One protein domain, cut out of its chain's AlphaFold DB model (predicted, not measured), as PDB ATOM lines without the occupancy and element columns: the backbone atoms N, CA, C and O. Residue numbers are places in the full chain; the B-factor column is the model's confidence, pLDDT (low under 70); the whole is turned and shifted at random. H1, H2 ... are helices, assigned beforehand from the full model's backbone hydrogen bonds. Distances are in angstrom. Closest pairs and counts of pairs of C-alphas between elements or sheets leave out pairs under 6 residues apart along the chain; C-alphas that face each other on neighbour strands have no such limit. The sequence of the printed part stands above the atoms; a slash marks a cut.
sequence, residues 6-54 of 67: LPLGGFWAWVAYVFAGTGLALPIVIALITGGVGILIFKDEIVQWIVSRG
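This is residues 6 to 54 of the 67 residues of an uncharacterized protein of Verrucomicrobia bacterium (UniProt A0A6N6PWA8). Three helices follow one another in an open zigzag: the longest, H2, makes a V with H1, to which a tight loop joins it, and past residue 41 of H2 a tight turn leads into the short H3. The helices meet near their ends and do not form a bundle; residues 6 to 14 of H1 and residues 30 to 54, the larger part of H2 with H3 and the last two residues, stand free. The printed part has 49 residues with three named helices in the order H1, H2, H3 and no named strand, and its class is all helix. It is extended, with a radius of gyration of the C-alphas of 15.9 A, and flat, spanning 45 by 26 by 13 A.

The longest helix is H2, residues 25 to 41. H1, residues 6 to 19, touches H2 with residues 18 to 19 alone, and H2 touches H1 with residues 25 to 29 alone. The closest C-alphas of the two are those of Val 18 and Ala 25, 5.8 A apart. H1 and H2 run opposite ways at a steep tilt of 54 degrees. H3, residues 43 to 52, is close to H2 but not clearly touching, and the closest C-alphas are those of Ile 39 and Ile 46, 7.8 A apart. H2 and H3 run the same way at a steep tilt of 69 degrees, only just short of about perpendicular. H1 and H3 are apart. In H2 and H3 every O i to N i+4 pair is within hydrogen-bond range; in H1, 9 of 10 are.

H2 is 24.2 A long from C-alpha 25 at (134.976, 230.913, 228.221) to C-alpha 41 at (144.239, 212.269, 240.532). H1 is 18.4 A long from its first to its last C-alpha and begins at C-alpha 6, (155.135, 226.287, 221.500). H3 is 14.2 A long and ends at C-alpha 52, (132.545, 197.516, 241.600).

The two C-alphas farthest apart are those of Gly 9 and Gly 54, at 46.0 A, and the first and last printed C-alphas, of Leu 6 and Gly 54, are 43.1 A apart. The printed part has no cut. Both links are tight: five residues lie between H1 and H2, and one residue, Phe 42, lies between H2 and H3. The mean pLDDT of the printed part is 71.7, and residues 6 to 26 are under 70. The mean pLDDT is 56 for H1, 81 for H2 and 82 for H3.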
ATOM      1  N   LEU A   6     156.539 226.697 221.417       45.91
ATOM      2  CA  LEU A   6     155.135 226.287 221.500       45.91
ATOM      3  C   LEU A   6     154.486 226.527 222.881       45.91
ATOM      4  O   LEU A   6     153.323 226.925 222.894       45.91
ATOM      5  N   PRO A   7     155.178 226.403 224.034       48.66
ATOM      6  CA  PRO A   7     154.580 226.711 225.332       48.66
ATOM      7  C   PRO A   7     154.389 228.209 225.585       48.66
ATOM      8  O   PRO A   7     153.686 228.561 226.517       48.66
ATOM      9  N   LEU A   8     155.013 229.098 224.802       51.53
ATOM     10  CA  LEU A   8     154.901 230.549 225.001       51.53
ATOM     11  C   LEU A   8     154.037 231.205 223.919       51.53
ATOM     12  O   LEU A   8     153.097 231.923 224.247       51.53
ATOM     13  N   GLY A   9     154.276 230.906 222.638       51.62
ATOM     14  CA  GLY A   9     153.446 231.410 221.536       51.62
ATOM     15  C   GLY A   9     152.131 230.644 221.369       51.62
ATOM     16  O   GLY A   9     151.084 231.246 221.145       51.62
ATOM     17  N   GLY A  10     152.161 229.318 221.548       55.03
ATOM     18  CA  GLY A  10     150.957 228.482 221.530       55.03
ATOM     19  C   GLY A  10     150.076 228.719 222.753       55.03
ATOM     20  O   GLY A  10     148.856 228.710 222.622       55.03
ATOM     21  N   PHE A  11     150.683 229.021 223.910       57.72
ATOM     22  CA  PHE A  11     149.945 229.397 225.116       57.72
ATOM     23  C   PHE A  11     149.114 230.657 224.912       57.72
ATOM     24  O   PHE A  11     147.909 230.649 225.142       57.72
ATOM     25  N   TRP A  12     149.729 231.705 224.368       58.53
ATOM     26  CA  TRP A  12     149.014 232.926 224.012       58.53
ATOM     27  C   TRP A  12     147.970 232.722 222.911       58.53
ATOM     28  O   TRP A  12     146.942 233.386 222.949       58.53
ATOM     29  N   ALA A  13     148.178 231.800 221.967       60.03
ATOM     30  CA  ALA A  13     147.209 231.523 220.906       60.03
ATOM     31  C   ALA A  13     145.923 230.863 221.431       60.03
ATOM     32  O   ALA A  13     144.829 231.299 221.069       60.03
ATOM     33  N   TRP A  14     146.020 229.856 222.309       58.97
ATOM     34  CA  TRP A  14     144.820 229.245 222.893       58.97
ATOM     35  C   TRP A  14     144.181 230.143 223.955       58.97
ATOM     36  O   TRP A  14     142.958 230.227 224.001       58.97
ATOM     37  N   VAL A  15     144.976 230.880 224.743       62.62
ATOM     38  CA  VAL A  15     144.458 231.891 225.678       62.62
ATOM     39  C   VAL A  15     143.730 232.995 224.908       62.62
ATOM     40  O   VAL A  15     142.592 233.295 225.230       62.62
ATOM     41  N   ALA A  16     144.288 233.553 223.835       60.97
ATOM     42  CA  ALA A  16     143.591 234.562 223.037       60.97
ATOM     43  C   ALA A  16     142.323 234.003 222.365       60.97
ATOM     44  O   ALA A  16     141.285 234.649 222.425       60.97
ATOM     45  N   TYR A  17     142.362 232.793 221.794       58.47
ATOM     46  CA  TYR A  17     141.188 232.164 221.170       58.47
ATOM     47  C   TYR A  17     140.049 231.905 222.170       58.47
ATOM     48  O   TYR A  17     138.884 232.137 221.859       58.47
ATOM     49  N   VAL A  18     140.379 231.471 223.388       57.62
ATOM     50  CA  VAL A  18     139.406 231.227 224.461       57.62
ATOM     51  C   VAL A  18     138.916 232.540 225.079       57.62
ATOM     52  O   VAL A  18     137.735 232.676 225.368       57.62
ATOM     53  N   PHE A  19     139.788 233.525 225.289       56.56
ATOM     54  CA  PHE A  19     139.450 234.757 226.009       56.56
ATOM     55  C   PHE A  19     138.950 235.900 225.104       56.56
ATOM     56  O   PHE A  19     138.492 236.914 225.628       56.56
ATOM     57  N   ALA A  20     138.977 235.759 223.773       61.31
ATOM     58  CA  ALA A  20     138.539 236.799 222.831       61.31
ATOM     59  C   ALA A  20     137.013 237.003 222.740       61.31
ATOM     60  O   ALA A  20     136.567 237.916 222.047       61.31
ATOM     61  N   GLY A  21     136.187 236.215 223.437       59.81
ATOM     62  CA  GLY A  21     134.737 236.391 223.381       59.81
ATOM     63  C   GLY A  21     134.002 235.896 224.620       59.81
ATOM     64  O   GLY A  21     134.130 234.741 225.008       59.81
ATOM     65  N   THR A  22     133.140 236.754 225.173       58.88
ATOM     66  CA  THR A  22     131.979 236.462 226.049       58.88
ATOM     67  C   THR A  22     132.157 236.358 227.572       58.88
ATOM     68  O   THR A  22     131.154 236.447 228.272       58.88
ATOM     69  N   GLY A  23     133.363 236.205 228.134       60.66
ATOM     70  CA  GLY A  23     133.561 236.149 229.602       60.66
ATOM     71  C   GLY A  23     133.126 234.838 230.291       60.66
ATOM     72  O   GLY A  23     133.529 234.585 231.423       60.66
ATOM     73  N   LEU A  24     132.396 233.957 229.595       60.19
ATOM     74  CA  LEU A  24     132.043 232.595 230.042       60.19
ATOM     75  C   LEU A  24     133.081 231.530 229.654       60.19
ATOM     76  O   LEU A  24     133.094 230.435 230.213       60.19
ATOM     77  N   ALA A  25     133.973 231.848 228.720       68.19
ATOM     78  CA  ALA A  25     134.976 230.913 228.221       68.19
ATOM     79  C   ALA A  25     136.060 230.570 229.260       68.19
ATOM     80  O   ALA A  25     136.504 229.426 229.346       68.19
ATOM     81  N   LEU A  26     136.437 231.536 230.104       69.88
ATOM     82  CA  LEU A  26     137.402 231.332 231.184       69.88
ATOM     83  C   LEU A  26     136.912 230.301 232.230       69.88
ATOM     84  O   LEU A  26     137.652 229.355 232.507       69.88
ATOM     85  N   PRO A  27     135.678 230.403 232.765       75.19
ATOM     86  CA  PRO A  27     135.103 229.376 233.635       75.19
ATOM     87  C   PRO A  27     135.115 227.965 233.036       75.19
ATOM     88  O   PRO A  27     135.460 227.010 233.729       75.19
ATOM     89  N   ILE A  28     134.771 227.826 231.752       78.62
ATOM     90  CA  ILE A  28     134.713 226.523 231.070       78.62
ATOM     91  C   ILE A  28     136.106 225.903 230.969       78.62
ATOM     92  O   ILE A  28     136.271 224.710 231.214       78.62
ATOM     93  N   VAL A  29     137.122 226.702 230.654       74.56
ATOM     94  CA  VAL A  29     138.497 226.199 230.569       74.56
ATOM     95  C   VAL A  29     139.049 225.824 231.932       74.56
ATOM     96  O   VAL A  29     139.675 224.773 232.052       74.56
ATOM     97  N   ILE A  30     138.777 226.625 232.963       79.06
ATOM     98  CA  ILE A  30     139.132 226.251 234.332       79.06
ATOM     99  C   ILE A  30     138.476 224.912 234.671       79.06
ATOM    100  O   ILE A  30     139.184 224.015 235.107       79.06
ATOM    101  N   ALA A  31     137.181 224.737 234.392       80.69
ATOM    102  CA  ALA A  31     136.470 223.483 234.636       80.69
ATOM    103  C   ALA A  31     137.037 222.290 233.843       80.69
ATOM    104  O   ALA A  31     137.071 221.176 234.356       80.69
ATOM    105  N   LEU A  32     137.504 222.502 232.610       82.06
ATOM    106  CA  LEU A  32     138.074 221.441 231.776       82.06
ATOM    107  C   LEU A  32     139.460 221.021 232.275       82.06
ATOM    108  O   LEU A  32     139.750 219.828 232.356       82.06
ATOM    109  N   ILE A  33     140.297 221.984 232.670       82.56
ATOM    110  CA  ILE A  33     141.617 221.711 233.249       82.56
ATOM    111  C   ILE A  33     141.463 221.061 234.626       82.56
ATOM    112  O   ILE A  33     142.060 220.016 234.869       82.56
ATOM    113  N   THR A  34     140.649 221.631 235.518       83.56
ATOM    114  CA  THR A  34     140.433 221.069 236.861       83.56
ATOM    115  C   THR A  34     139.731 219.718 236.796       83.56
ATOM    116  O   THR A  34     140.112 218.814 237.531       83.56
ATOM    117  N   GLY A  35     138.777 219.542 235.881       84.44
ATOM    118  CA  GLY A  35     138.119 218.264 235.620       84.44
ATOM    119  C   GLY A  35     139.090 217.208 235.095       84.44
ATOM    120  O   GLY A  35     139.118 216.097 235.614       84.44
ATOM    121  N   GLY A  36     139.940 217.556 234.125       84.38
ATOM    122  CA  GLY A  36     140.962 216.651 233.592       84.38
ATOM    123  C   GLY A  36     142.000 216.244 234.642       84.38
ATOM    124  O   GLY A  36     142.307 215.063 234.783       84.38
ATOM    125  N   VAL A  37     142.493 217.204 235.428       87.31
ATOM    126  CA  VAL A  37     143.408 216.936 236.550       87.31
ATOM    127  C   VAL A  37     142.718 216.091 237.623       87.31
ATOM    128  O   VAL A  37     143.322 215.153 238.134       87.31
ATOM    129  N   GLY A  38     141.448 216.361 237.924       86.56
ATOM    130  CA  GLY A  38     140.649 215.567 238.854       86.56
ATOM    131  C   GLY A  38     140.524 214.110 238.408       86.56
ATOM    132  O   GLY A  38     140.785 213.211 239.197       86.56
ATOM    133  N   ILE A  39     140.224 213.860 237.133       84.44
ATOM    134  CA  ILE A  39     140.153 212.496 236.587       84.44
ATOM    135  C   ILE A  39     141.498 211.770 236.715       84.44
ATOM    136  O   ILE A  39     141.514 210.574 236.987       84.44
ATOM    137  N   LEU A  40     142.622 212.473 236.548       83.31
ATOM    138  CA  LEU A  40     143.954 211.882 236.707       83.31
ATOM    139  C   LEU A  40     144.283 211.560 238.168       83.31
ATOM    140  O   LEU A  40     144.805 210.484 238.440       83.31
ATOM    141  N   ILE A  41     143.975 212.467 239.098       87.62
ATOM    142  CA  ILE A  41     144.239 212.269 240.532       87.62
ATOM    143  C   ILE A  41     143.365 211.146 241.094       87.62
ATOM    144  O   ILE A  41     143.845 210.308 241.848       87.62
ATOM    145  N   PHE A  42     142.093 211.106 240.700       86.19
ATOM    146  CA  PHE A  42     141.123 210.121 241.172       86.19
ATOM    147  C   PHE A  42     141.004 208.910 240.243       86.19
ATOM    148  O   PHE A  42     140.035 208.160 240.338       86.19
ATOM    149  N   LYS A  43     141.971 208.700 239.339       81.06
ATOM    150  CA  LYS A  43     141.921 207.631 238.333       81.06
ATOM    151  C   LYS A  43     141.668 206.270 238.980       81.06
ATOM    152  O   LYS A  43     140.784 205.547 238.532       81.06
ATOM    153  N   ASP A  44     142.396 205.952 240.045       81.19
ATOM    154  CA  ASP A  44     142.327 204.638 240.690       81.19
ATOM    155  C   ASP A  44     140.993 204.436 241.429       81.19
ATOM    156  O   ASP A  44     140.373 203.381 241.314       81.19
ATOM    157  N   GLU A  45     140.474 205.477 242.088       83.75
ATOM    158  CA  GLU A  45     139.164 205.444 242.752       83.75
ATOM    159  C   GLU A  45     138.012 205.326 241.739       83.75
ATOM    160  O   GLU A  45     137.081 204.542 241.932       83.75
ATOM    161  N   ILE A  46     138.096 206.047 240.615       84.19
ATOM    162  CA  ILE A  46     137.131 205.960 239.511       84.19
ATOM    163  C   ILE A  46     137.146 204.555 238.910       84.19
ATOM    164  O   ILE A  46     136.087 203.967 238.684       84.19
ATOM    165  N   VAL A  47     138.331 203.998 238.663       81.81
ATOM    166  CA  VAL A  47     138.490 202.642 238.133       81.81
ATOM    167  C   VAL A  47     137.891 201.622 239.101       81.81
ATOM    168  O   VAL A  47     137.044 200.827 238.690       81.81
ATOM    169  N   GLN A  48     138.226 201.693 240.390       81.69
ATOM    170  CA  GLN A  48     137.681 200.804 241.416       81.69
ATOM    171  C   GLN A  48     136.151 200.926 241.530       81.69
ATOM    172  O   GLN A  48     135.445 199.918 241.643       81.69
ATOM    173  N   TRP A  49     135.611 202.142 241.422       84.44
ATOM    174  CA  TRP A  49     134.172 202.392 241.397       84.44
ATOM    175  C   TRP A  49     133.485 201.765 240.174       84.44
ATOM    176  O   TRP A  49     132.480 201.067 240.332       84.44
ATOM    177  N   ILE A  50     134.026 201.947 238.962       82.19
ATOM    178  CA  ILE A  50     133.481 201.375 237.713       82.19
ATOM    179  C   ILE A  50     133.447 199.848 237.798       82.19
ATOM    180  O   ILE A  50     132.438 199.205 237.497       82.19
ATOM    181  N   VAL A  51     134.551 199.276 238.256       80.00
ATOM    182  CA  VAL A  51     134.737 197.845 238.440       80.00
ATOM    183  C   VAL A  51     133.726 197.271 239.436       80.00
ATOM    184  O   VAL A  51     133.097 196.248 239.150       80.00
ATOM    185  N   SER A  52     133.509 197.944 240.572       78.81
ATOM    186  CA  SER A  52     132.545 197.516 241.600       78.81
ATOM    187  C   SER A  52     131.099 197.444 241.090       78.81
ATOM    188  O   SER A  52     130.297 196.667 241.605       78.81
ATOM    189  N   ARG A  53     130.769 198.187 240.024       79.75
ATOM    190  CA  ARG A  53     129.457 198.159 239.354       79.75
ATOM    191  C   ARG A  53     129.301 197.030 238.331       79.75
ATOM    192  O   ARG A  53     128.274 196.949 237.665       79.75
ATOM    193  N   GLY A  54     130.287 196.141 238.220       71.69
ATOM    194  CA  GLY A  54     130.225 194.960 237.359       71.69
ATOM    195  C   GLY A  54     130.764 195.182 235.947       71.69
ATOM    196  O   GLY A  54     130.658 194.281 235.114       71.69
TER     197      GLY A  54